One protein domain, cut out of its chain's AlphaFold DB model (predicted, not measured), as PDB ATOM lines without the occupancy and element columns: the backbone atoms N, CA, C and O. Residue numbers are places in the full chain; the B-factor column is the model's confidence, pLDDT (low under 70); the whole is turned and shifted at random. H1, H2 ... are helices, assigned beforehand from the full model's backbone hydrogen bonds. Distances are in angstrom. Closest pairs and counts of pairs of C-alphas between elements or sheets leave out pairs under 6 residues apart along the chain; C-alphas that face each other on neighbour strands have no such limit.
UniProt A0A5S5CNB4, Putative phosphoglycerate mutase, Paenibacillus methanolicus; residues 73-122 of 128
ATOM      1  N   VAL A  73     115.085 106.508  -2.725       91.69
ATOM      2  CA  VAL A  73     113.659 106.885  -2.661       91.69
ATOM      3  C   VAL A  73     112.905 106.718  -3.985       91.69
ATOM      4  O   VAL A  73     111.678 106.710  -3.984       91.69
ATOM      5  N   TRP A  74     113.611 106.557  -5.106       92.12
ATOM      6  CA  TRP A  74     112.992 106.293  -6.404       92.12
ATOM      7  C   TRP A  74     112.719 104.817  -6.696       92.12
ATOM      8  O   TRP A  74     112.059 104.507  -7.690       92.12
ATOM      9  N   GLU A  75     113.190 103.886  -5.865       88.62
ATOM     10  CA  GLU A  75     112.894 102.467  -6.063       88.62
ATOM     11  C   GLU A  75     111.386 102.191  -5.961       88.62
ATOM     12  O   GLU A  75     110.731 102.509  -4.969       88.62
ATOM     13  N   GLY A  76     110.830 101.576  -7.009       85.94
ATOM     14  CA  GLY A  76     109.404 101.256  -7.101       85.94
ATOM     15  C   GLY A  76     108.513 102.408  -7.573       85.94
ATOM     16  O   GLY A  76     107.314 102.193  -7.756       85.94
ATOM     17  N   LEU A  77     109.065 103.602  -7.815       90.06
ATOM     18  CA  LEU A  77     108.312 104.682  -8.445       90.06
ATOM     19  C   LEU A  77     108.128 104.422  -9.941       90.06
ATOM     20  O   LEU A  77     109.020 103.926 -10.633       90.06
ATOM     21  N   ALA A  78     106.969 104.825 -10.459       90.56
ATOM     22  CA  ALA A  78     106.801 104.998 -11.893       90.56
ATOM     23  C   ALA A  78     107.678 106.161 -12.378       90.56
ATOM     24  O   ALA A  78     107.873 107.145 -11.663       90.56
ATOM     25  N   LEU A  79     108.154 106.083 -13.621       87.75
ATOM     26  CA  LEU A  79     109.042 107.095 -14.196       87.75
ATOM     27  C   LEU A  79     108.433 108.511 -14.143       87.75
ATOM     28  O   LEU A  79     109.107 109.463 -13.759       87.75
ATOM     29  N   GLU A  80     107.138 108.634 -14.447       91.12
ATOM     30  CA  GLU A  80     106.408 109.908 -14.377       91.12
ATOM     31  C   GLU A  80     106.272 110.448 -12.951       91.12
ATOM     32  O   GLU A  80     106.243 111.659 -12.747       91.12
ATOM     33  N   GLU A  81     106.205 109.566 -11.952       93.12
ATOM     34  CA  GLU A  81     106.173 109.982 -10.551       93.12
ATOM     35  C   GLU A  81     107.540 110.519 -10.122       93.12
ATOM     36  O   GLU A  81     107.611 111.622  -9.591       93.12
ATOM     37  N   ALA A  82     108.630 109.814 -10.445       92.94
ATOM     38  CA  ALA A  82     109.988 110.294 -10.181       92.94
ATOM     39  C   ALA A  82     110.250 111.663 -10.839       92.94
ATOM     40  O   ALA A  82     110.779 112.573 -10.200       92.94
ATOM     41  N   LYS A  83     109.797 111.840 -12.090       93.25
ATOM     42  CA  LYS A  83     109.887 113.110 -12.822       93.25
ATOM     43  C   LYS A  83     109.104 114.239 -12.155       93.25
ATOM     44  O   LYS A  83     109.591 115.363 -12.132       93.25
ATOM     45  N   ARG A  84     107.899 113.970 -11.638       95.12
ATOM     46  CA  ARG A  84     107.105 114.976 -10.911       95.12
ATOM     47  C   ARG A  84     107.718 115.339  -9.564       95.12
ATOM     48  O   ARG A  84     107.676 116.510  -9.199       95.12
ATOM     49  N   GLN A  85     108.241 114.352  -8.838       94.19
ATOM     50  CA  GLN A  85     108.812 114.558  -7.507       94.19
ATOM     51  C   GLN A  85     110.087 115.402  -7.555       94.19
ATOM     52  O   GLN A  85     110.228 116.327  -6.762       94.19
ATOM     53  N   ASP A  86     110.999 115.105  -8.485       93.94
ATOM     54  CA  ASP A  86     112.240 115.863  -8.639       93.94
ATOM     55  C   ASP A  86     112.659 115.947 -10.121       93.94
ATOM     56  O   ASP A  86     113.464 115.140 -10.602       93.94
ATOM     57  N   PRO A  87     112.121 116.932 -10.872       94.94
ATOM     58  CA  PRO A  87     112.419 117.104 -12.293       94.94
ATOM     59  C   PRO A  87     113.906 117.336 -12.583       94.94
ATOM     60  O   PRO A  87     114.406 116.913 -13.626       94.94
ATOM     61  N   LEU A  88     114.623 117.997 -11.665       94.69
ATOM     62  CA  LEU A  88     116.042 118.304 -11.830       94.69
ATOM     63  C   LEU A  88     116.885 117.037 -11.701       94.69
ATOM     64  O   LEU A  88     117.745 116.776 -12.543       94.69
ATOM     65  N   GLN A  89     116.643 116.230 -10.667       93.81
ATOM     66  CA  GLN A  89     117.328 114.946 -10.539       93.81
ATOM     67  C   GLN A  89     116.915 113.985 -11.652       93.81
ATOM     68  O   GLN A  89     117.736 113.185 -12.086       93.81
ATOM     69  N   PHE A  90     115.694 114.100 -12.179       93.06
ATOM     70  CA  PHE A  90     115.252 113.307 -13.327       93.06
ATOM     71  C   PHE A  90     116.058 113.625 -14.572       93.06
ATOM     72  O   PHE A  90     116.580 112.713 -15.208       93.06
ATOM     73  N   GLN A  91     116.241 114.908 -14.872       91.25
ATOM     74  CA  GLN A  91     117.128 115.326 -15.949       91.25
ATOM     75  C   GLN A  91     118.561 114.831 -15.709       91.25
ATOM     76  O   GLN A  91     119.150 114.205 -16.588       91.25
ATOM     77  N   ARG A  92     119.104 115.026 -14.500       90.12
ATOM     78  CA  ARG A  92     120.468 114.590 -14.156       90.12
ATOM     79  C   ARG A  92     120.659 113.085 -14.278       90.12
ATOM     80  O   ARG A  92     121.708 112.655 -14.732       90.12
ATOM     81  N   PHE A  93     119.665 112.275 -13.925       88.75
ATOM     82  CA  PHE A  93     119.740 110.822 -14.079       88.75
ATOM     83  C   PHE A  93     120.040 110.407 -15.529       88.75
ATOM     84  O   PHE A  93     120.815 109.477 -15.758       88.75
ATOM     85  N   TRP A  94     119.457 111.114 -16.502       84.69
ATOM     86  CA  TRP A  94     119.591 110.810 -17.927       84.69
ATOM     87  C   TRP A  94     120.744 111.550 -18.615       84.69
ATOM     88  O   TRP A  94     121.424 110.969 -19.464       84.69
ATOM     89  N   GLU A  95     120.967 112.817 -18.267       86.81
ATOM     90  CA  GLU A  95     121.866 113.724 -18.995       86.81
ATOM     91  C   GLU A  95     123.191 113.974 -18.261       86.81
ATOM     92  O   GLU A  95     124.234 114.104 -18.900       86.81
ATOM     93  N   GLU A  96     123.174 113.979 -16.925       87.38
ATOM     94  CA  GLU A  96     124.319 114.324 -16.073       87.38
ATOM     95  C   GLU A  96     124.470 113.326 -14.905       87.38
ATOM     96  O   GLU A  96     124.361 113.710 -13.732       87.38
ATOM     97  N   PRO A  97     124.704 112.027 -15.178       84.69
ATOM     98  CA  PRO A  97     124.649 110.982 -14.154       84.69
ATOM     99  C   PRO A  97     125.630 111.232 -13.001       84.69
ATOM    100  O   PRO A  97     125.307 110.982 -11.841       84.69
ATOM    101  N   ASP A  98     126.797 111.828 -13.260       86.75
ATOM    102  CA  ASP A  98     127.745 112.182 -12.197       86.75
ATOM    103  C   ASP A  98     127.143 113.148 -11.154       86.75
ATOM    104  O   ASP A  98     127.472 113.048  -9.963       86.75
ATOM    105  N   ALA A  99     126.214 114.016 -11.575       88.31
ATOM    106  CA  ALA A  99     125.489 114.971 -10.737       88.31
ATOM    107  C   ALA A  99     124.191 114.409 -10.124       88.31
ATOM    108  O   ALA A  99     123.648 115.021  -9.201       88.31
ATOM    109  N   PHE A 100     123.699 113.252 -10.586       90.56
ATOM    110  CA  PHE A 100     122.483 112.623 -10.060       90.56
ATOM    111  C   PHE A 100     122.642 112.208  -8.595       90.56
ATOM    112  O   PHE A 100     123.539 111.430  -8.253       90.56
ATOM    113  N   ARG A 101     121.763 112.704  -7.721       91.19
ATOM    114  CA  ARG A 101     121.711 112.398  -6.287       91.19
ATOM    115  C   ARG A 101     120.275 112.521  -5.776       91.19
ATOM    116  O   ARG A 101     119.756 113.627  -5.674       91.19
ATOM    117  N   VAL A 102     119.690 111.402  -5.367       93.06
ATOM    118  CA  VAL A 102     118.449 111.360  -4.572       93.06
ATOM    119  C   VAL A 102     118.700 110.645  -3.246       93.06
ATOM    120  O   VAL A 102     119.702 109.938  -3.092       93.06
ATOM    121  N   GLU A 103     117.832 110.846  -2.260       92.75
ATOM    122  CA  GLU A 103     118.010 110.253  -0.933       92.75
ATOM    123  C   GLU A 103     118.131 108.722  -1.016       92.75
ATOM    124  O   GLU A 103     117.346 108.051  -1.684       92.75
ATOM    125  N   GLY A 104     119.162 108.167  -0.373       89.06
ATOM    126  CA  GLY A 104     119.440 106.729  -0.380       89.06
ATOM    127  C   GLY A 104     119.983 106.165  -1.700       89.06
ATOM    128  O   GLY A 104     120.258 104.969  -1.759       89.06
ATOM    129  N   SER A 105     120.160 106.980  -2.748       88.69
ATOM    130  CA  SER A 105     120.736 106.500  -4.011       88.69
ATOM    131  C   SER A 105     122.239 106.236  -3.916       88.69
ATOM    132  O   SER A 105     122.991 106.906  -3.201       88.69
ATOM    133  N   GLY A 106     122.688 105.245  -4.683       83.88
ATOM    134  CA  GLY A 106     124.097 104.980  -4.912       83.88
ATOM    135  C   GLY A 106     124.739 106.075  -5.761       83.88
ATOM    136  O   GLY A 106     124.078 106.808  -6.495       83.88
ATOM    137  N   ARG A 107     126.068 106.178  -5.693       81.06
ATOM    138  CA  ARG A 107     126.826 107.017  -6.625       81.06
ATOM    139  C   ARG A 107     127.165 106.230  -7.877       81.06
ATOM    140  O   ARG A 107     127.675 105.112  -7.788       81.06
ATOM    141  N   TRP A 108     126.980 106.871  -9.024       73.25
ATOM    142  CA  TRP A 108     127.621 106.441 -10.255       73.25
ATOM    143  C   TRP A 108     129.132 106.368 -10.026       73.25
ATOM    144  O   TRP A 108     129.748 107.314  -9.534       73.25
ATOM    145  N   LYS A 109     129.728 105.214 -10.325       66.56
ATOM    146  CA  LYS A 109     131.182 105.056 -10.320       66.56
ATOM    147  C   LYS A 109     131.677 105.389 -11.724       66.56
ATOM    148  O   LYS A 109     131.567 104.565 -12.630       66.56
ATOM    149  N   THR A 110     132.155 106.612 -11.917       58.28
ATOM    150  CA  THR A 110     132.671 107.094 -13.203       58.28
ATOM    151  C   THR A 110     133.932 106.306 -13.595       58.28
ATOM    152  O   THR A 110     134.789 106.069 -12.743       58.28
ATOM    153  N   GLY A 111     134.054 105.883 -14.868       55.22
ATOM    154  CA  GLY A 111     135.323 105.357 -15.406       55.22
ATOM    155  C   GLY A 111     135.343 104.085 -16.274       55.22
ATOM    156  O   GLY A 111     136.431 103.535 -16.427       55.22
ATOM    157  N   ARG A 112     134.242 103.573 -16.861       44.31
ATOM    158  CA  ARG A 112     134.375 102.411 -17.785       44.31
ATOM    159  C   ARG A 112     133.354 102.237 -18.919       44.31
ATOM    160  O   ARG A 112     133.324 101.162 -19.493       44.31
ATOM    161  N   TRP A 113     132.556 103.231 -19.303       37.72
ATOM    162  CA  TRP A 113     131.719 103.125 -20.516       37.72
ATOM    163  C   TRP A 113     131.533 104.507 -21.160       37.72
ATOM    164  O   TRP A 113     131.220 105.451 -20.432       37.72
ATOM    165  N   PRO A 114     131.726 104.676 -22.486       41.16
ATOM    166  CA  PRO A 114     131.477 105.952 -23.136       41.16
ATOM    167  C   PRO A 114     129.964 106.191 -23.215       41.16
ATOM    168  O   PRO A 114     129.258 105.649 -24.055       41.16
ATOM    169  N   SER A 115     129.502 107.021 -22.282       41.19
ATOM    170  CA  SER A 115     128.197 107.673 -22.195       41.19
ATOM    171  C   SER A 115     126.964 106.756 -22.285       41.19
ATOM    172  O   SER A 115     126.460 106.411 -23.353       41.19
ATOM    173  N   TRP A 116     126.370 106.485 -21.124       48.59
ATOM    174  CA  TRP A 116     124.950 106.132 -21.000       48.59
ATOM    175  C   TRP A 116     124.049 107.092 -21.806       48.59
ATOM    176  O   TRP A 116     123.072 106.658 -22.411       48.59
ATOM    177  N   ALA A 117     124.468 108.357 -21.958       43.12
ATOM    178  CA  ALA A 117     123.837 109.351 -22.829       43.12
ATOM    179  C   ALA A 117     123.668 108.902 -24.297       43.12
ATOM    180  O   ALA A 117     122.765 109.388 -24.977       43.12
ATOM    181  N   SER A 118     124.496 107.979 -24.804       40.16
ATOM    182  CA  SER A 118     124.322 107.395 -26.140       40.16
ATOM    183  C   SER A 118     123.343 106.213 -26.150       40.16
ATOM    184  O   SER A 118     122.693 105.987 -27.164       40.16
ATOM    185  N   CYS A 119     123.197 105.482 -25.038       43.69
ATOM    186  CA  CYS A 119     122.242 104.375 -24.907       43.69
ATOM    187  C   CYS A 119     120.807 104.893 -24.693       43.69
ATOM    188  O   CYS A 119     119.866 104.405 -25.314       43.69
ATOM    189  N   CYS A 120     120.638 105.956 -23.903       42.38
ATOM    190  CA  CYS A 120     119.334 106.593 -23.679       42.38
ATOM    191  C   CYS A 120     118.789 107.297 -24.920       42.38
ATOM    192  O   CYS A 120     117.581 107.317 -25.128       42.38
ATOM    193  N   ARG A 121     119.671 107.800 -25.792       39.69
ATOM    194  CA  ARG A 121     119.286 108.415 -27.072       39.69
ATOM    195  C   ARG A 121     118.615 107.423 -28.036       39.69
ATOM    196  O   ARG A 121     117.973 107.856 -28.986       39.69
ATOM    197  N   CYS A 122     118.745 106.118 -27.782       32.31
ATOM    198  CA  CYS A 122     118.123 105.046 -28.559       32.31
ATOM    199  C   CYS A 122     116.789 104.542 -27.982       32.31
ATOM    200  O   CYS A 122     116.137 103.731 -28.638       32.31
TER     201      CYS A 122
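AT A GLANCE: This is residues 73 to 122 of the 128 residues of the protein "Putative phosphoglycerate mutase" of Paenibacillus methanolicus (UniProt A0A5S5CNB4). Two short helices, H1 and H2, make a corner, and a wide loop without named elements then sweeps out from the end of H2 and folds back to a small third helix, H3, beside that end. The 50 printed residues hold H1, H2 and H3 in that order and no named strand; the class is all helix, with 21 residues in named elements, under half. The whole is only just compact, close to loose, with a radius of gyration of the C-alphas of 11.3 A and spans of 29 by 24 by 18 A.

IN THESE COORDINATES: Find C-alpha 79 at (109.042, 107.095, -14.196); from there H1 runs 10.0 A through residues 79 to 85. H2, residues 87 to 95, covers 12.1 A. H3, residues 116 to 120, ends 6.2 A on at C-alpha 120, (119.334, 106.593, -23.679).

HOW THE PARTS SIT: H1 and H2 only just touch, only at the corner by their link, with 3 pairs of C-alphas within 8 A; the closest C-alphas, of Lys 83 and Phe 90, are 5.4 A apart. They run opposite ways at a steep tilt of 45 degrees. H2 and H3 touch, closest at the C-alphas of Glu 95 and Ala 117, 6.1 A. H1 and H3 are apart. Each O i to N i+4 pair is within hydrogen-bond range in H1 and H3; in H2, 4 of 5 are.

THE WHOLE: The C-alphas farthest apart, of Arg 84 and Arg 112, are 30.8 A apart. The printed part has no cut; the link from H2 to H3, residues 96 to 115, is long. Look at residues 109 to 122 for pLDDT under 70.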